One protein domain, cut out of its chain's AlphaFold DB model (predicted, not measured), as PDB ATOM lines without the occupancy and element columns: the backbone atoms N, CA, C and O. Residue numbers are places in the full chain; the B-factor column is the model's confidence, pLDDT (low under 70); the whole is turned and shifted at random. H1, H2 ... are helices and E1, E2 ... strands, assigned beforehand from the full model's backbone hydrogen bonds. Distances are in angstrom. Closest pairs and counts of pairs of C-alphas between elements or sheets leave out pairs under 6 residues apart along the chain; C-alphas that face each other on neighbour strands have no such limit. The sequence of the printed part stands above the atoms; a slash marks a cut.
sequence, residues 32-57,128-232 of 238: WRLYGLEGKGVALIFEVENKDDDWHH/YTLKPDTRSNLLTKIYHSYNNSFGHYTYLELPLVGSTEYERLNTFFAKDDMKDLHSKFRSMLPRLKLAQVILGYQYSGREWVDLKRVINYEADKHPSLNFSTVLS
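What this domain is: This is residues 32 to 57 and 128 to 232 of the 238 residues of the protein "DUF2971 domain-containing protein" of Sphingobacteriaceae bacterium (UniProt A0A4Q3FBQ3). A small sheet of three strands, E1, E4 and E5, has the long helix H4 packed on its E4 and E5 part, with the helical hairpin H2 and H3 beyond one end of the sheet and the short helix H1 near the other. The strand hairpin E2 and E3 forms a separate arm, away from the sheet. The printed part has 131 residues, with four named helices and five named strands in the order H1 E1 E2 E3 H2 H3 E4 H4 E5; the class is mixed, helices and strands. The larger sheet has the order E1, E4, E5 and is mixed, while E2 and E3 are antiparallel. The whole is loose, with a radius of gyration of the C-alphas of 18.0 A, and spans 52 by 37 by 27 A.

Where its parts are: In the larger sheet, E1 is residues 42 to 48, 19.6 A long, from C-alpha 42 at (-92.715, 22.805, 5.279). E4 is residues 192 to 199, 19.9 A long, and bends by 54 degrees at residue 195. E5 is residues 228 to 231, 10.2 A long, ending at C-alpha 231 at (-95.773, 19.661, 13.699). H4, residues 205 to 219, is 20.9 A long and begins at C-alpha 205 at (-100.330, 11.218, 11.437). H1 is residues 32 to 35, H2 residues 164 to 174 and H3 residues 179 to 188. E2, residues 141 to 148, bends by 54 degrees at residue 144; E3 is residues 151 to 157.

How they stand to each other: E1 and E4 are antiparallel at 157 degrees, with N 45 and O 196 within hydrogen-bond range at 2.8 A. E4 and E5 are parallel at 25 degrees, with N 197 and O 228 at 2.8 A. H4 is on this sheet, in two layers, helix and sheet; the closest C-alphas of H4 and E5 are those of Lys 212 and Thr 229, 7.4 A apart. E4, H4 and E5 form a strand-helix-strand unit, two parallel neighbour strands with a helix between, and its crossover is right-handed. H1 is not on the sheet, but only just, with 4 pairs of C-alphas within 10 A. H2 and H3 touch as a helical hairpin, Phe 173 and His 182 having the closest C-alphas at 5.6 A; they run opposite ways at a steep tilt of 36 degrees, only just past shallow. The hairpin E2 and E3 is antiparallel at 153 degrees, with N 143 and O 155 at 2.9 A. Every O i to N i+4 pair is within hydrogen-bond range in H2 and H4, and 5 of 6 are in H3; H1 is too short for such a pair.

The domain as a whole: The C-alphas farthest apart, of Glu 38 and Asp 177, are 53.2 A apart. Residues 58 to 127 are not printed, and C-alphas 57 and 128 are 22.6 A apart across this cut. Of the links that are printed whole, none is long. Residues 175 to 180 stand free, and residues 128 to 140 hold no named element. The mean pLDDT of the printed part is 80.3; 33 residues are under 70, among them 128 to 139 and 173 to 186.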
ATOM      1  N   TRP A  32     -97.692  29.518   4.180       74.88
ATOM      2  CA  TRP A  32     -98.051  28.122   3.904       74.88
ATOM      3  C   TRP A  32     -99.387  27.981   3.204       74.88
ATOM      4  O   TRP A  32     -99.554  27.077   2.388       74.88
ATOM      5  N   ARG A  33    -100.331  28.879   3.474       67.94
ATOM      6  CA  ARG A  33    -101.568  28.916   2.699       67.94
ATOM      7  C   ARG A  33    -101.286  29.298   1.247       67.94
ATOM      8  O   ARG A  33    -101.840  28.685   0.342       67.94
ATOM      9  N   LEU A  34    -100.410  30.278   1.033       75.06
ATOM     10  CA  LEU A  34    -100.083  30.788  -0.299       75.06
ATOM     11  C   LEU A  34     -99.179  29.844  -1.106       75.06
ATOM     12  O   LEU A  34     -99.384  29.689  -2.307       75.06
ATOM     13  N   TYR A  35     -98.202  29.201  -0.461       79.69
ATOM     14  CA  TYR A  35     -97.148  28.435  -1.144       79.69
ATOM     15  C   TYR A  35     -97.033  26.974  -0.695       79.69
ATOM     16  O   TYR A  35     -96.413  26.163  -1.377       79.69
ATOM     17  N   GLY A  36     -97.626  26.611   0.439       77.00
ATOM     18  CA  GLY A  36     -97.513  25.296   1.074       77.00
ATOM     19  C   GLY A  36     -98.698  24.370   0.810       77.00
ATOM     20  O   GLY A  36     -99.079  23.637   1.716       77.00
ATOM     21  N   LEU A  37     -99.298  24.409  -0.385       83.88
ATOM     22  CA  LEU A  37    -100.401  23.518  -0.782       83.88
ATOM     23  C   LEU A  37    -101.503  23.419   0.293       83.88
ATOM     24  O   LEU A  37    -101.783  22.338   0.805       83.88
ATOM     25  N   GLU A  38    -102.070  24.568   0.671       80.62
ATOM     26  CA  GLU A  38    -103.161  24.683   1.656       80.62
ATOM     27  C   GLU A  38    -102.818  24.201   3.079       80.62
ATOM     28  O   GLU A  38    -103.706  23.872   3.853       80.62
ATOM     29  N   GLY A  39    -101.540  24.211   3.471       80.50
ATOM     30  CA  GLY A  39    -101.122  23.826   4.827       80.50
ATOM     31  C   GLY A  39    -100.462  22.450   4.915       80.50
ATOM     32  O   GLY A  39    -100.197  21.974   6.017       80.50
ATOM     33  N   LYS A  40    -100.127  21.835   3.774       86.75
ATOM     34  CA  LYS A  40     -99.160  20.729   3.647       86.75
ATOM     35  C   LYS A  40     -97.750  21.234   3.301       86.75
ATOM     36  O   LYS A  40     -97.003  20.574   2.583       86.75
ATOM     37  N   GLY A  41     -97.403  22.438   3.747       86.56
ATOM     38  CA  GLY A  41     -96.095  23.045   3.527       86.56
ATOM     39  C   GLY A  41     -95.053  22.558   4.530       86.56
ATOM     40  O   GLY A  41     -95.371  21.886   5.510       86.56
ATOM     41  N   VAL A  42     -93.802  22.946   4.304       86.69
ATOM     42  CA  VAL A  42     -92.715  22.805   5.279       86.69
ATOM     43  C   VAL A  42     -92.060  24.169   5.445       86.69
ATOM     44  O   VAL A  42     -91.719  24.808   4.450       86.69
ATOM     45  N   ALA A  43     -91.887  24.624   6.684       87.38
ATOM     46  CA  ALA A  43     -91.039  25.770   6.997       87.38
ATOM     47  C   ALA A  43     -89.690  25.289   7.524       87.38
ATOM     48  O   ALA A  43     -89.612  24.353   8.322       87.38
ATOM     49  N   LEU A  44     -88.638  25.971   7.090       89.94
ATOM     50  CA  LEU A  44     -87.284  25.808   7.594       89.94
ATOM     51  C   LEU A  44     -86.904  27.108   8.294       89.94
ATOM     52  O   LEU A  44     -86.893  28.165   7.662       89.94
ATOM     53  N   ILE A  45     -86.628  27.031   9.592       90.62
ATOM     54  CA  ILE A  45     -86.243  28.188  10.396       90.62
ATOM     55  C   ILE A  45     -84.728  28.238  10.456       90.62
ATOM     56  O   ILE A  45     -84.091  27.308  10.956       90.62
ATOM     57  N   PHE A  46     -84.163  29.326   9.944       92.00
ATOM     58  CA  PHE A  46     -82.729  29.561   9.956       92.00
ATOM     59  C   PHE A  46     -82.364  30.665  10.942       92.00
ATOM     60  O   PHE A  46     -83.016  31.704  10.999       92.00
ATOM     61  N   GLU A  47     -81.275  30.448  11.669       91.88
ATOM     62  CA  GLU A  47     -80.607  31.444  12.499       91.88
ATOM     63  C   GLU A  47     -79.281  31.837  11.847       91.88
ATOM     64  O   GLU A  47     -78.583  31.003  11.264       91.88
ATOM     65  N   VAL A  48     -78.915  33.110  11.965       91.75
ATOM     66  CA  VAL A  48     -77.600  33.608  11.561       91.75
ATOM     67  C   VAL A  48     -76.720  33.679  12.813       91.75
ATOM     68  O   VAL A  48     -76.952  34.511  13.684       91.75
ATOM     69  N   GLU A  49     -75.726  32.793  12.936       90.25
ATOM     70  CA  GLU A  49     -74.928  32.664  14.173       90.25
ATOM     71  C   GLU A  49     -73.822  33.720  14.334       90.25
ATOM     72  O   GLU A  49     -73.272  33.880  15.426       90.25
ATOM     73  N   ASN A  50     -73.434  34.407  13.257       89.94
ATOM     74  CA  ASN A  50     -72.374  35.414  13.270       89.94
ATOM     75  C   ASN A  50     -72.868  36.787  12.823       89.94
ATOM     76  O   ASN A  50     -73.806  36.907  12.043       89.94
ATOM     77  N   LYS A  51     -72.173  37.824  13.294       88.94
ATOM     78  CA  LYS A  51     -72.370  39.192  12.814       88.94
ATOM     79  C   LYS A  51     -72.018  39.298  11.333       88.94
ATOM     80  O   LYS A  51     -71.134  38.582  10.857       88.94
ATOM     81  N   ASP A  52     -72.694  40.209  10.652       86.81
ATOM     82  CA  ASP A  52     -72.544  40.510   9.229       86.81
ATOM     83  C   ASP A  52     -71.475  41.569   8.919       86.81
ATOM     84  O   ASP A  52     -71.132  41.753   7.754       86.81
ATOM     85  N   ASP A  53     -70.884  42.188   9.949       85.75
ATOM     86  CA  ASP A  53     -69.858  43.241   9.841       85.75
ATOM     87  C   ASP A  53     -68.671  42.866   8.928       85.75
ATOM     88  O   ASP A  53     -68.134  43.716   8.218       85.75
ATOM     89  N   ASP A  54     -68.279  41.589   8.933       83.62
ATOM     90  CA  ASP A  54     -67.116  41.071   8.204       83.62
ATOM     91  C   ASP A  54     -67.502  40.217   6.985       83.62
ATOM     92  O   ASP A  54     -66.642  39.552   6.404       83.62
ATOM     93  N   TRP A  55     -68.777  40.170   6.585       87.75
ATOM     94  CA  TRP A  55     -69.190  39.312   5.474       87.75
ATOM     95  C   TRP A  55     -68.590  39.780   4.148       87.75
ATOM     96  O   TRP A  55     -68.721  40.930   3.734       87.75
ATOM     97  N   HIS A  56     -67.960  38.856   3.427       82.75
ATOM     98  CA  HIS A  56     -67.365  39.129   2.125       82.75
ATOM     99  C   HIS A  56     -68.262  38.602   1.014       82.75
ATOM    100  O   HIS A  56     -68.571  37.418   0.969       82.75
ATOM    101  N   HIS A  57     -68.627  39.473   0.075       81.75
ATOM    102  CA  HIS A  57     -69.502  39.169  -1.069       81.75
ATOM    103  C   HIS A  57     -70.956  38.830  -0.729       81.75
ATOM    104  O   HIS A  57     -71.734  38.636  -1.661       81.75
ATOM    105  N   TYR A 128     -68.243  31.373 -20.852       63.69
ATOM    106  CA  TYR A 128     -68.004  30.276 -21.800       63.69
ATOM    107  C   TYR A 128     -67.716  28.950 -21.106       63.69
ATOM    108  O   TYR A 128     -68.135  27.893 -21.565       63.69
ATOM    109  N   THR A 129     -66.962  29.002 -20.010       68.81
ATOM    110  CA  THR A 129     -66.543  27.803 -19.275       68.81
ATOM    111  C   THR A 129     -67.470  27.478 -18.114       68.81
ATOM    112  O   THR A 129     -67.389  26.371 -17.588       68.81
ATOM    113  N   LEU A 130     -68.316  28.434 -17.706       65.56
ATOM    114  CA  LEU A 130     -69.129  28.388 -16.487       65.56
ATOM    115  C   LEU A 130     -68.288  28.045 -15.252       65.56
ATOM    116  O   LEU A 130     -68.758  27.422 -14.307       65.56
ATOM    117  N   LYS A 131     -67.004  28.409 -15.285       67.81
ATOM    118  CA  LYS A 131     -66.102  28.270 -14.151       67.81
ATOM    119  C   LYS A 131     -65.996  29.613 -13.444       67.81
ATOM    120  O   LYS A 131     -66.012  30.645 -14.125       67.81
ATOM    121  N   PRO A 132     -65.847  29.610 -12.110       66.19
ATOM    122  CA  PRO A 132     -65.467  30.803 -11.369       66.19
ATOM    123  C   PRO A 132     -64.286  31.488 -12.058       66.19
ATOM    124  O   PRO A 132     -63.393  30.800 -12.564       66.19
ATOM    125  N   ASP A 133     -64.293  32.822 -12.129       64.88
ATOM    126  CA  ASP A 133     -63.114  33.535 -12.619       64.88
ATOM    127  C   ASP A 133     -61.895  33.069 -11.805       64.88
ATOM    128  O   ASP A 133     -61.970  32.927 -10.593       64.88
ATOM    129  N   THR A 134     -60.761  32.820 -12.453       54.94
ATOM    130  CA  THR A 134     -59.497  32.416 -11.809       54.94
ATOM    131  C   THR A 134     -59.034  33.333 -10.667       54.94
ATOM    132  O   THR A 134     -58.152  32.957  -9.902       54.94
ATOM    133  N   ARG A 135     -59.621  34.530 -10.541       53.69
ATOM    134  CA  ARG A 135     -59.410  35.476  -9.435       53.69
ATOM    135  C   ARG A 135     -60.425  35.360  -8.292       53.69
ATOM    136  O   ARG A 135     -60.237  36.016  -7.269       53.69
ATOM    137  N   SER A 136     -61.512  34.608  -8.450       55.28
ATOM    138  CA  SER A 136     -62.520  34.463  -7.404       55.28
ATOM    139  C   SER A 136     -62.080  33.392  -6.409       55.28
ATOM    140  O   SER A 136     -62.099  32.190  -6.667       55.28
ATOM    141  N   ASN A 137     -61.671  33.852  -5.227       56.78
ATOM    142  CA  ASN A 137     -61.470  33.013  -4.049       56.78
ATOM    143  C   ASN A 137     -62.840  32.573  -3.521       56.78
ATOM    144  O   ASN A 137     -63.301  33.046  -2.482       56.78
ATOM    145  N   LEU A 138     -63.538  31.735  -4.286       62.66
ATOM    146  CA  LEU A 138     -64.847  31.246  -3.896       62.66
ATOM    147  C   LEU A 138     -64.714  30.302  -2.711       62.66
ATOM    148  O   LEU A 138     -64.176  29.201  -2.815       62.66
ATOM    149  N   LEU A 139     -65.248  30.751  -1.585       68.31
ATOM    150  CA  LEU A 139     -65.399  29.925  -0.397       68.31
ATOM    151  C   LEU A 139     -66.626  29.005  -0.509       68.31
ATOM    152  O   LEU A 139     -66.706  27.986   0.171       68.31
ATOM    153  N   THR A 140     -67.563  29.359  -1.387       73.50
ATOM    154  CA  THR A 140     -68.806  28.638  -1.673       73.50
ATOM    155  C   THR A 140     -68.787  28.056  -3.082       73.50
ATOM    156  O   THR A 140     -68.185  28.606  -4.004       73.50
ATOM    157  N   LYS A 141     -69.454  26.919  -3.278       77.31
ATOM    158  CA  LYS A 141     -69.530  26.276  -4.594       77.31
ATOM    159  C   LYS A 141     -70.670  26.875  -5.411       77.31
ATOM    160  O   LYS A 141     -71.776  27.058  -4.906       77.31
ATOM    161  N   ILE A 142     -70.406  27.139  -6.687       74.94
ATOM    162  CA  ILE A 142     -71.435  27.518  -7.657       74.94
ATOM    163  C   ILE A 142     -71.755  26.295  -8.505       74.94
ATOM    164  O   ILE A 142     -70.866  25.699  -9.116       74.94
ATOM    165  N   TYR A 143     -73.032  25.941  -8.560       76.19
ATOM    166  CA  TYR A 143     -73.537  24.856  -9.385       76.19
ATOM    167  C   TYR A 143     -74.326  25.438 -10.534       76.19
ATOM    168  O   TYR A 143     -75.290  26.173 -10.336       76.19
ATOM    169  N   HIS A 144     -73.922  25.087 -11.748       70.81
ATOM    170  CA  HIS A 144     -74.537  25.620 -12.953       70.81
ATOM    171  C   HIS A 144     -75.633  24.730 -13.520       70.81
ATOM    172  O   HIS A 144     -76.457  25.253 -14.249       70.81
ATOM    173  N   SER A 145     -75.674  23.441 -13.171       66.88
ATOM    174  CA  SER A 145     -76.558  22.458 -13.796       66.88
ATOM    175  C   SER A 145     -77.433  21.744 -12.766       66.88
ATOM    176  O   SER A 145     -77.107  20.646 -12.309       66.88
ATOM    177  N   TYR A 146     -78.565  22.345 -12.417       68.88
ATOM    178  CA  TYR A 146     -79.701  21.587 -11.902       68.88
ATOM    179  C   TYR A 146     -80.774  21.546 -12.984       68.88
ATOM    180  O   TYR A 146     -81.355  22.580 -13.314       68.88
ATOM    181  N   ASN A 147     -80.984  20.363 -13.561       66.50
ATOM    182  CA  ASN A 147     -82.022  20.121 -14.555       66.50
ATOM    183  C   ASN A 147     -83.190  19.415 -13.878       66.50
ATOM    184  O   ASN A 147     -83.046  18.290 -13.402       66.50
ATOM    185  N   ASN A 148     -84.353  20.052 -13.878       68.50
ATOM    186  CA  ASN A 148     -85.619  19.381 -13.601       68.50
ATOM    187  C   ASN A 148     -86.569  19.589 -14.792       68.50
ATOM    188  O   ASN A 148     -86.221  20.243 -15.777       68.50
ATOM    189  N   SER A 149     -87.785  19.050 -14.708       71.88
ATOM    190  CA  SER A 149     -88.825  19.230 -15.731       71.88
ATOM    191  C   SER A 149     -89.185  20.696 -16.025       71.88
ATOM    192  O   SER A 149     -89.860  20.960 -17.013       71.88
ATOM    193  N   PHE A 150     -88.754  21.639 -15.182       66.06
ATOM    194  CA  PHE A 150     -89.077  23.064 -15.247       66.06
ATOM    195  C   PHE A 150     -87.936  23.933 -15.797       66.06
ATOM    196  O   PHE A 150     -88.174  25.098 -16.113       66.06
ATOM    197  N   GLY A 151     -86.723  23.389 -15.969       68.88
ATOM    198  CA  GLY A 151     -85.630  24.089 -16.644       68.88
ATOM    199  C   GLY A 151     -84.242  23.839 -16.064       68.88
ATOM    200  O   GLY A 151     -84.017  22.912 -15.285       68.88
ATOM    201  N   HIS A 152     -83.310  24.692 -16.494       70.50
ATOM    202  CA  HIS A 152     -81.903  24.693 -16.104       70.50
ATOM    203  C   HIS A 152     -81.636  25.836 -15.121       70.50
ATOM    204  O   HIS A 152     -81.836  27.006 -15.460       70.50
ATOM    205  N   TYR A 153     -81.150  25.506 -13.925       77.19
ATOM    206  CA  TYR A 153     -80.926  26.471 -12.847       77.19
ATOM    207  C   TYR A 153     -79.462  26.514 -12.422       77.19
ATOM    208  O   TYR A 153     -78.788  25.487 -12.348       77.19
ATOM    209  N   THR A 154     -79.000  27.719 -12.088       79.69
ATOM    210  CA  THR A 154     -77.712  27.959 -11.436       79.69
ATOM    211  C   THR A 154     -77.961  28.404 -10.001       79.69
ATOM    212  O   THR A 154     -78.800  29.274  -9.769       79.69
ATOM    213  N   TYR A 155     -77.237  27.830  -9.045       84.56
ATOM    214  CA  TYR A 155     -77.361  28.161  -7.629       84.56
ATOM    215  C   TYR A 155     -76.000  28.222  -6.935       84.56
ATOM    216  O   TYR A 155     -75.008  27.653  -7.394       84.56
ATOM    217  N   LEU A 156     -75.981  28.935  -5.813       85.56
ATOM    218  CA  LEU A 156     -74.853  29.020  -4.901       85.56
ATOM    219  C   LEU A 156     -75.127  28.105  -3.706       85.56
ATOM    220  O   LEU A 156     -76.154  28.257  -3.047       85.56
ATOM    221  N   GLU A 157     -74.228  27.170  -3.419       83.69
ATOM    222  CA  GLU A 157     -74.322  26.345  -2.215       83.69
ATOM    223  C   GLU A 157     -73.778  27.125  -1.017       83.69
ATOM    224  O   GLU A 157     -72.588  27.451  -0.954       83.69
ATOM    225  N   LEU A 158     -74.668  27.420  -0.069       85.38
ATOM    226  CA  LEU A 158     -74.317  27.993   1.223       85.38
ATOM    227  C   LEU A 158     -74.235  26.866   2.260       85.38
ATOM    228  O   LEU A 158     -75.254  26.226   2.532       85.38
ATOM    229  N   PRO A 159     -73.051  26.598   2.833       83.31
ATOM    230  CA  PRO A 159     -72.877  25.504   3.776       83.31
ATOM    231  C   PRO A 159     -73.598  25.818   5.090       83.31
ATOM    232  O   PRO A 159     -73.212  26.734   5.817       83.31
ATOM    233  N   LEU A 160     -74.633  25.037   5.409       90.06
ATOM    234  CA  LEU A 160     -75.331  25.137   6.692       90.06
ATOM    235  C   LEU A 160     -74.412  24.699   7.831       90.06
ATOM    236  O   LEU A 160     -73.659  23.737   7.674       90.06
ATOM    237  N   VAL A 161     -74.503  25.351   8.986       90.00
ATOM    238  CA  VAL A 161     -73.760  24.956  10.189       90.00
ATOM    239  C   VAL A 161     -74.039  23.483  10.505       90.00
ATOM    240  O   VAL A 161     -75.192  23.060  10.564       90.00
ATOM    241  N   GLY A 162     -72.972  22.694  10.658       88.12
ATOM    242  CA  GLY A 162     -73.047  21.253  10.910       88.12
ATOM    243  C   GLY A 162     -73.252  20.368   9.671       88.12
ATOM    244  O   GLY A 162     -73.229  19.140   9.778       88.12
ATOM    245  N   SER A 163     -73.418  20.963   8.484       89.44
ATOM    246  CA  SER A 163     -73.414  20.223   7.219       89.44
ATOM    247  C   SER A 163     -72.022  19.687   6.877       89.44
ATOM    248  O   SER A 163     -70.994  20.206   7.310       89.44
ATOM    249  N   THR A 164     -71.975  18.668   6.021       87.88
ATOM    250  CA  THR A 164     -70.721  18.047   5.563       87.88
ATOM    251  C   THR A 164     -69.790  19.060   4.895       87.88
ATOM    252  O   THR A 164     -68.581  19.037   5.120       87.88
ATOM    253  N   GLU A 165     -70.341  19.976   4.095       83.81
ATOM    254  CA  GLU A 165     -69.559  21.025   3.439       83.81
ATOM    255  C   GLU A 165     -69.053  22.067   4.445       83.81
ATOM    256  O   GLU A 165     -67.900  22.493   4.352       83.81
ATOM    257  N   TYR A 166     -69.869  22.423   5.444       86.00
ATOM    258  CA  TYR A 166     -69.446  23.301   6.533       86.00
ATOM    259  C   TYR A 166     -68.279  22.696   7.308       86.00
ATOM    260  O   TYR A 166     -67.258  23.358   7.475       86.00
ATOM    261  N   GLU A 167     -68.371  21.426   7.707       85.56
ATOM    262  CA  GLU A 167     -67.293  20.764   8.450       85.56
ATOM    263  C   GLU A 167     -66.027  20.573   7.610       85.56
ATOM    264  O   GLU A 167     -64.907  20.708   8.119       85.56
ATOM    265  N   ARG A 168     -66.179  20.333   6.301       84.38
ATOM    266  CA  ARG A 168     -65.054  20.294   5.360       84.38
ATOM    267  C   ARG A 168     -64.314  21.630   5.337       84.38
ATOM    268  O   ARG A 168     -63.089  21.637   5.464       84.38
ATOM    269  N   LEU A 169     -65.038  22.741   5.178       78.88
ATOM    270  CA  LEU A 169     -64.455  24.086   5.206       78.88
ATOM    271  C   LEU A 169     -63.827  24.363   6.574       78.88
ATOM    272  O   LEU A 169     -62.658  24.719   6.657       78.88
ATOM    273  N   ASN A 170     -64.559  24.099   7.651       78.56
ATOM    274  CA  ASN A 170     -64.117  24.313   9.021       78.56
ATOM    275  C   ASN A 170     -62.791  23.593   9.344       78.56
ATOM    276  O   ASN A 170     -61.890  24.180   9.948       78.56
ATOM    277  N   THR A 171     -62.657  22.344   8.885       80.06
ATOM    278  CA  THR A 171     -61.444  21.527   9.031       80.06
ATOM    279  C   THR A 171     -60.298  22.032   8.163       80.06
ATOM    280  O   THR A 171     -59.156  22.037   8.618       80.06
ATOM    281  N   PHE A 172     -60.580  22.446   6.921       73.88
ATOM    282  CA  PHE A 172     -59.568  22.972   6.002       73.88
ATOM    283  C   PHE A 172     -58.806  24.137   6.639       73.88
ATOM    284  O   PHE A 172     -57.581  24.112   6.685       73.88
ATOM    285  N   PHE A 173     -59.519  25.086   7.244       67.38
ATOM    286  CA  PHE A 173     -58.881  26.240   7.878       67.38
ATOM    287  C   PHE A 173     -58.288  25.937   9.266       67.38
ATOM    288  O   PHE A 173     -57.490  26.725   9.762       67.38
ATOM    289  N   ALA A 174     -58.676  24.836   9.919       68.69
ATOM    290  CA  ALA A 174     -58.139  24.456  11.230       68.69
ATOM    291  C   ALA A 174     -56.755  23.783  11.153       68.69
ATOM    292  O   ALA A 174     -56.084  23.660  12.177       68.69
ATOM    293  N   LYS A 175     -56.356  23.297   9.969       63.81
ATOM    294  CA  LYS A 175     -55.122  22.521   9.762       63.81
ATOM    295  C   LYS A 175     -53.877  23.366   9.497       63.81
ATOM    296  O   LYS A 175     -52.780  22.865   9.719       63.81
ATOM    297  N   ASP A 176     -54.037  24.610   9.064       55.06
ATOM    298  CA  ASP A 176     -52.916  25.522   8.854       55.06
ATOM    299  C   ASP A 176     -52.687  26.353  10.129       55.06
ATOM    300  O   ASP A 176     -53.650  26.705  10.810       55.06
ATOM    301  N   ASP A 177     -51.437  26.727  10.439       54.31
ATOM    302  CA  ASP A 177     -51.005  27.622  11.549       54.31
ATOM    303  C   ASP A 177     -51.584  29.064  11.469       54.31
ATOM    304  O   ASP A 177     -51.090  30.038  12.032       54.31
ATOM    305  N   MET A 178     -52.691  29.198  10.755       54.50
ATOM    306  CA  MET A 178     -53.469  30.361  10.391       54.50
ATOM    307  C   MET A 178     -54.581  30.628  11.418       54.50
ATOM    308  O   MET A 178     -55.695  30.968  11.030       54.50
ATOM    309  N   LYS A 179     -54.343  30.478  12.729       58.06
ATOM    310  CA  LYS A 179     -55.397  30.691  13.755       58.06
ATOM    311  C   LYS A 179     -56.054  32.079  13.666       58.06
ATOM    312  O   LYS A 179     -57.264  32.193  13.848       58.06
ATOM    313  N   ASP A 180     -55.285  33.102  13.291       59.84
ATOM    314  CA  ASP A 180     -55.795  34.458  13.035       59.84
ATOM    315  C   ASP A 180     -56.550  34.592  11.702       59.84
ATOM    316  O   ASP A 180     -57.422  35.450  11.564       59.84
ATOM    317  N   LEU A 181     -56.250  33.745  10.711       56.78
ATOM    318  CA  LEU A 181     -57.012  33.666   9.461       56.78
ATOM    319  C   LEU A 181     -58.279  32.812   9.633       56.78
ATOM    320  O   LEU A 181     -59.262  33.044   8.942       56.78
ATOM    321  N   HIS A 182     -58.277  31.854  10.565       57.94
ATOM    322  CA  HIS A 182     -59.397  30.963  10.880       57.94
ATOM    323  C   HIS A 182     -60.579  31.720  11.479       57.94
ATOM    324  O   HIS A 182     -61.718  31.541  11.043       57.94
ATOM    325  N   SER A 183     -60.307  32.603  12.445       60.97
ATOM    326  CA  SER A 183     -61.330  33.453  13.062       60.97
ATOM    327  C   SER A 183     -61.919  34.446  12.057       60.97
ATOM    328  O   SER A 183     -63.140  34.560  11.976       60.97
ATOM    329  N   LYS A 184     -61.071  35.069  11.226       64.31
ATOM    330  CA  LYS A 184     -61.492  35.969  10.139       64.31
ATOM    331  C   LYS A 184     -62.268  35.241   9.045       64.31
ATOM    332  O   LYS A 184     -63.297  35.718   8.601       64.31
ATOM    333  N   PHE A 185     -61.845  34.046   8.644       68.25
ATOM    334  CA  PHE A 185     -62.567  33.261   7.643       68.25
ATOM    335  C   PHE A 185     -63.988  32.921   8.105       68.25
ATOM    336  O   PHE A 185     -64.948  33.067   7.349       68.25
ATOM    337  N   ARG A 186     -64.140  32.489   9.362       69.88
ATOM    338  CA  ARG A 186     -65.458  32.172   9.926       69.88
ATOM    339  C   ARG A 186     -66.372  33.395  10.005       69.88
ATOM    340  O   ARG A 186     -67.586  33.203  10.018       69.88
ATOM    341  N   SER A 187     -65.820  34.609  10.076       78.44
ATOM    342  CA  SER A 187     -66.606  35.841  10.018       78.44
ATOM    343  C   SER A 187     -66.908  36.299   8.589       78.44
ATOM    344  O   SER A 187     -67.882  37.012   8.411       78.44
ATOM    345  N   MET A 188     -66.190  35.818   7.566       80.75
ATOM    346  CA  MET A 188     -66.390  36.218   6.162       80.75
ATOM    347  C   MET A 188     -67.639  35.644   5.483       80.75
ATOM    348  O   MET A 188     -68.044  36.157   4.439       80.75
ATOM    349  N   LEU A 189     -68.234  34.580   6.027       85.12
ATOM    350  CA  LEU A 189     -69.410  33.922   5.453       85.12
ATOM    351  C   LEU A 189     -70.610  33.973   6.397       85.12
ATOM    352  O   LEU A 189     -70.428  33.861   7.612       85.12
ATOM    353  N   PRO A 190     -71.841  34.027   5.861       90.19
ATOM    354  CA  PRO A 190     -73.038  33.832   6.664       90.19
ATOM    355  C   PRO A 190     -73.061  32.418   7.252       90.19
ATOM    356  O   PRO A 190     -73.049  31.424   6.523       90.19
ATOM    357  N   ARG A 191     -73.124  32.317   8.582       90.00
ATOM    358  CA  ARG A 191     -73.280  31.045   9.296       90.00
ATOM    359  C   ARG A 191     -74.755  30.765   9.524       90.00
ATOM    360  O   ARG A 191     -75.302  31.073  10.579       90.00
ATOM    361  N   LEU A 192     -75.381  30.189   8.501       92.00
ATOM    362  CA  LEU A 192     -76.781  29.787   8.542       92.00
ATOM    363  C   LEU A 192     -76.921  28.462   9.288       92.00
ATOM    364  O   LEU A 192     -76.452  27.423   8.823       92.00
ATOM    365  N   LYS A 193     -77.585  28.489  10.434       93.56
ATOM    366  CA  LYS A 193     -77.938  27.306  11.211       93.56
ATOM    367  C   LYS A 193     -79.406  26.989  10.986       93.56
ATOM    368  O   LYS A 193     -80.255  27.847  11.189       93.56
ATOM    369  N   LEU A 194     -79.715  25.757  10.595       93.94
ATOM    370  CA  LEU A 194     -81.092  25.273  10.618       93.94
ATOM    371  C   LEU A 194     -81.478  25.028  12.080       93.94
ATOM    372  O   LEU A 194     -80.929  24.134  12.712       93.94
ATOM    373  N   ALA A 195     -82.381  25.832  12.628       92.44
ATOM    374  CA  ALA A 195     -82.836  25.704  14.010       92.44
ATOM    375  C   ALA A 195     -84.018  24.732  14.125       92.44
ATOM    376  O   ALA A 195     -84.101  23.923  15.059       92.44
ATOM    377  N   GLN A 196     -84.934  24.789  13.156       92.19
ATOM    378  CA  GLN A 196     -86.188  24.054  13.228       92.19
ATOM    379  C   GLN A 196     -86.753  23.726  11.846       92.19
ATOM    380  O   GLN A 196     -86.646  24.511  10.904       92.19
ATOM    381  N   VAL A 197     -87.399  22.568  11.755       91.94
ATOM    382  CA  VAL A 197     -88.239  22.157  10.632       91.94
ATOM    383  C   VAL A 197     -89.672  22.056  11.139       91.94
ATOM    384  O   VAL A 197     -89.970  21.248  12.021       91.94
ATOM    385  N   ILE A 198     -90.558  22.881  10.593       88.94
ATOM    386  CA  ILE A 198     -91.973  22.908  10.964       88.94
ATOM    387  C   ILE A 198     -92.770  22.287   9.822       88.94
ATOM    388  O   ILE A 198     -92.715  22.751   8.683       88.94
ATOM    389  N   LEU A 199     -93.488  21.210  10.122       89.00
ATOM    390  CA  LEU A 199     -94.375  20.538   9.180       89.00
ATOM    391  C   LEU A 199     -95.775  21.148   9.247       89.00
ATOM    392  O   LEU A 199     -96.280  21.423  10.335       89.00
ATOM    393  N   GLY A 200     -96.398  21.312   8.083       86.81
ATOM    394  CA  GLY A 200     -97.755  21.816   7.922       86.81
ATOM    395  C   GLY A 200     -98.811  21.053   8.726       86.81
ATOM    396  O   GLY A 200     -98.724  19.837   8.905       86.81
ATOM    397  N   TYR A 201     -99.835  21.766   9.193       84.62
ATOM    398  CA  TYR A 201    -100.893  21.214  10.047       84.62
ATOM    399  C   TYR A 201    -101.812  20.214   9.323       84.62
ATOM    400  O   TYR A 201    -102.478  19.415   9.975       84.62
ATOM    401  N   GLN A 202    -101.851  20.227   7.984       88.00
ATOM    402  CA  GLN A 202    -102.696  19.313   7.207       88.00
ATOM    403  C   GLN A 202    -102.075  17.932   6.957       88.00
ATOM    404  O   GLN A 202    -102.707  17.080   6.323       88.00
ATOM    405  N   TYR A 203    -100.844  17.675   7.405       88.19
ATOM    406  CA  TYR A 203    -100.282  16.332   7.309       88.19
ATOM    407  C   TYR A 203    -100.988  15.378   8.277       88.19
ATOM    408  O   TYR A 203    -101.053  15.613   9.482       88.19
ATOM    409  N   SER A 204    -101.476  14.254   7.756       88.81
ATOM    410  CA  SER A 204    -101.995  13.165   8.582       88.81
ATOM    411  C   SER A 204    -100.897  12.565   9.466       88.81
ATOM    412  O   SER A 204     -99.707  12.649   9.161       88.81
ATOM    413  N   GLY A 205    -101.290  11.867  10.537       88.25
ATOM    414  CA  GLY A 205    -100.330  11.218  11.437       88.25
ATOM    415  C   GLY A 205     -99.368  10.258  10.722       88.25
ATOM    416  O   GLY A 205     -98.197  10.185  11.085       88.25
ATOM    417  N   ARG A 206     -99.821   9.566   9.665       92.19
ATOM    418  CA  ARG A 206     -98.959   8.694   8.853       92.19
ATOM    419  C   ARG A 206     -97.984   9.493   7.985       92.19
ATOM    420  O   ARG A 206     -96.793   9.198   8.016       92.19
ATOM    421  N   GLU A 207     -98.474  10.505   7.264       91.88
ATOM    422  CA  GLU A 207     -97.626  11.401   6.456       91.88
ATOM    423  C   GLU A 207     -96.550  12.065   7.325       91.88
ATOM    424  O   GLU A 207     -95.390  12.124   6.928       91.88
ATOM    425  N   TRP A 208     -96.905  12.490   8.541       89.19
ATOM    426  CA  TRP A 208     -95.965  13.068   9.497       89.19
ATOM    427  C   TRP A 208     -94.833  12.105   9.877       89.19
ATOM    428  O   TRP A 208     -93.665  12.497   9.846       89.19
ATOM    429  N   VAL A 209     -95.145  10.843  10.201       90.94
ATOM    430  CA  VAL A 209     -94.117   9.830  10.511       90.94
ATOM    431  C   VAL A 209     -93.200   9.602   9.312       90.94
ATOM    432  O   VAL A 209     -91.977   9.561   9.467       90.94
ATOM    433  N   ASP A 210     -93.780   9.471   8.118       94.00
ATOM    434  CA  ASP A 210     -93.022   9.232   6.891       94.00
ATOM    435  C   ASP A 210     -92.090  10.411   6.567       94.00
ATOM    436  O   ASP A 210     -90.906  10.196   6.297       94.00
ATOM    437  N   LEU A 211     -92.579  11.650   6.677       92.69
ATOM    438  CA  LEU A 211     -91.784  12.864   6.479       92.69
ATOM    439  C   LEU A 211     -90.683  13.003   7.522       92.69
ATOM    440  O   LEU A 211     -89.538  13.271   7.168       92.69
ATOM    441  N   LYS A 212     -90.990  12.766   8.800       91.94
ATOM    442  CA  LYS A 212     -89.992  12.811   9.873       91.94
ATOM    443  C   LYS A 212     -88.870  11.802   9.634       91.94
ATOM    444  O   LYS A 212     -87.708  12.125   9.857       91.94
ATOM    445  N   ARG A 213     -89.193  10.605   9.133       93.31
ATOM    446  CA  ARG A 213     -88.182   9.610   8.747       93.31
ATOM    447  C   ARG A 213     -87.300  10.111   7.605       93.31
ATOM    448  O   ARG A 213     -86.091   9.933   7.681       93.31
ATOM    449  N   VAL A 214     -87.880  10.725   6.571       94.75
ATOM    450  CA  VAL A 214     -87.109  11.298   5.450       94.75
ATOM    451  C   VAL A 214     -86.199  12.427   5.937       94.75
ATOM    452  O   VAL A 214     -85.018  12.434   5.612       94.75
ATOM    453  N   ILE A 215     -86.723  13.333   6.762       93.06
ATOM    454  CA  ILE A 215     -85.964  14.448   7.338       93.06
ATOM    455  C   ILE A 215     -84.786  13.934   8.164       93.06
ATOM    456  O   ILE A 215     -83.665  14.391   7.966       93.06
ATOM    457  N   ASN A 216     -85.020  12.959   9.044       91.44
ATOM    458  CA  ASN A 216     -83.957  12.362   9.848       91.44
ATOM    459  C   ASN A 216     -82.919  11.659   8.967       91.44
ATOM    460  O   ASN A 216     -81.730  11.858   9.163       91.44
ATOM    461  N   TYR A 217     -83.355  10.903   7.957       93.69
ATOM    462  CA  TYR A 217     -82.443  10.236   7.027       93.69
ATOM    463  C   TYR A 217     -81.540  11.223   6.271       93.69
ATOM    464  O   TYR A 217     -80.356  10.954   6.078       93.69
ATOM    465  N   GLU A 218     -82.074  12.366   5.837       90.75
ATOM    466  CA  GLU A 218     -81.268  13.420   5.211       90.75
ATOM    467  C   GLU A 218     -80.347  14.113   6.225       90.75
ATOM    468  O   GLU A 218     -79.185  14.372   5.915       90.75
ATOM    469  N   ALA A 219     -80.820  14.357   7.449       90.69
ATOM    470  CA  ALA A 219     -80.017  14.935   8.525       90.69
ATOM    471  C   ALA A 219     -78.851  14.030   8.946       90.69
ATOM    472  O   ALA A 219     -77.753  14.527   9.169       90.69
ATOM    473  N   ASP A 220     -79.044  12.710   8.968       91.19
ATOM    474  CA  ASP A 220     -78.018  11.727   9.338       91.19
ATOM    475  C   ASP A 220     -76.821  11.720   8.367       91.19
ATOM    476  O   ASP A 220     -75.723  11.285   8.721       91.19
ATOM    477  N   LYS A 221     -76.983  12.257   7.147       91.81
ATOM    478  CA  LYS A 221     -75.867  12.490   6.210       91.81
ATOM    479  C   LYS A 221     -74.955  13.642   6.651       91.81
ATOM    480  O   LYS A 221     -73.872  13.817   6.087       91.81
ATOM    481  N   HIS A 222     -75.390  14.428   7.635       89.75
ATOM    482  CA  HIS A 222     -74.751  15.631   8.145       89.75
ATOM    483  C   HIS A 222     -74.555  15.514   9.667       89.75
ATOM    484  O   HIS A 222     -75.381  15.977  10.448       89.75
ATOM    485  N   PRO A 223     -73.445  14.909  10.119       73.06
ATOM    486  CA  PRO A 223     -73.303  14.408  11.491       73.06
ATOM    487  C   PRO A 223     -73.320  15.484  12.587       73.06
ATOM    488  O   PRO A 223     -73.444  15.153  13.764       73.06
ATOM    489  N   SER A 224     -73.158  16.759  12.235       87.94
ATOM    490  CA  SER A 224     -73.176  17.880  13.182       87.94
ATOM    491  C   SER A 224     -74.371  18.811  12.969       87.94
ATOM    492  O   SER A 224     -74.498  19.813  13.674       87.94
ATOM    493  N   LEU A 225     -75.254  18.492  12.017       90.25
ATOM    494  CA  LEU A 225     -76.484  19.227  11.784       90.25
ATOM    495  C   LEU A 225     -77.482  18.865  12.884       90.25
ATOM    496  O   LEU A 225     -77.829  17.701  13.071       90.25
ATOM    497  N   ASN A 226     -77.945  19.871  13.617       88.88
ATOM    498  CA  ASN A 226     -78.868  19.679  14.724       88.88
ATOM    499  C   ASN A 226     -80.002  20.696  14.636       88.88
ATOM    500  O   ASN A 226     -79.751  21.897  14.561       88.88
ATOM    501  N   PHE A 227     -81.232  20.200  14.663       92.62
ATOM    502  CA  PHE A 227     -82.455  20.984  14.610       92.62
ATOM    503  C   PHE A 227     -83.591  20.209  15.270       92.62
ATOM    504  O   PHE A 227     -83.528  18.991  15.450       92.62
ATOM    505  N   SER A 228     -84.664  20.916  15.605       91.44
ATOM    506  CA  SER A 228     -85.897  20.280  16.064       91.44
ATOM    507  C   SER A 228     -86.893  20.114  14.917       91.44
ATOM    508  O   SER A 228     -87.018  20.987  14.061       91.44
ATOM    509  N   THR A 229     -87.628  19.003  14.902       88.56
ATOM    510  CA  THR A 229     -88.756  18.808  13.981       88.56
ATOM    511  C   THR A 229     -90.050  18.882  14.768       88.56
ATOM    512  O   THR A 229     -90.262  18.087  15.688       88.56
ATOM    513  N   VAL A 230     -90.935  19.796  14.384       87.19
ATOM    514  CA  VAL A 230     -92.244  19.985  15.015       87.19
ATOM    515  C   VAL A 230     -93.361  19.882  13.984       87.19
ATOM    516  O   VAL A 230     -93.172  20.152  12.799       87.19
ATOM    517  N   LEU A 231     -94.538  19.479  14.448       81.94
ATOM    518  CA  LEU A 231     -95.773  19.661  13.699       81.94
ATOM    519  C   LEU A 231     -96.357  21.012  14.105       81.94
ATOM    520  O   LEU A 231     -96.447  21.291  15.304       81.94
ATOM    521  N   SER A 232     -96.746  21.826  13.127       80.56
ATOM    522  CA  SER A 232     -97.495  23.043  13.406       80.56
ATOM    523  C   SER A 232     -98.773  22.688  14.130       80.56
ATOM    524  O   SER A 232     -99.551  21.844  13.678       80.56
TER     525      SER A 232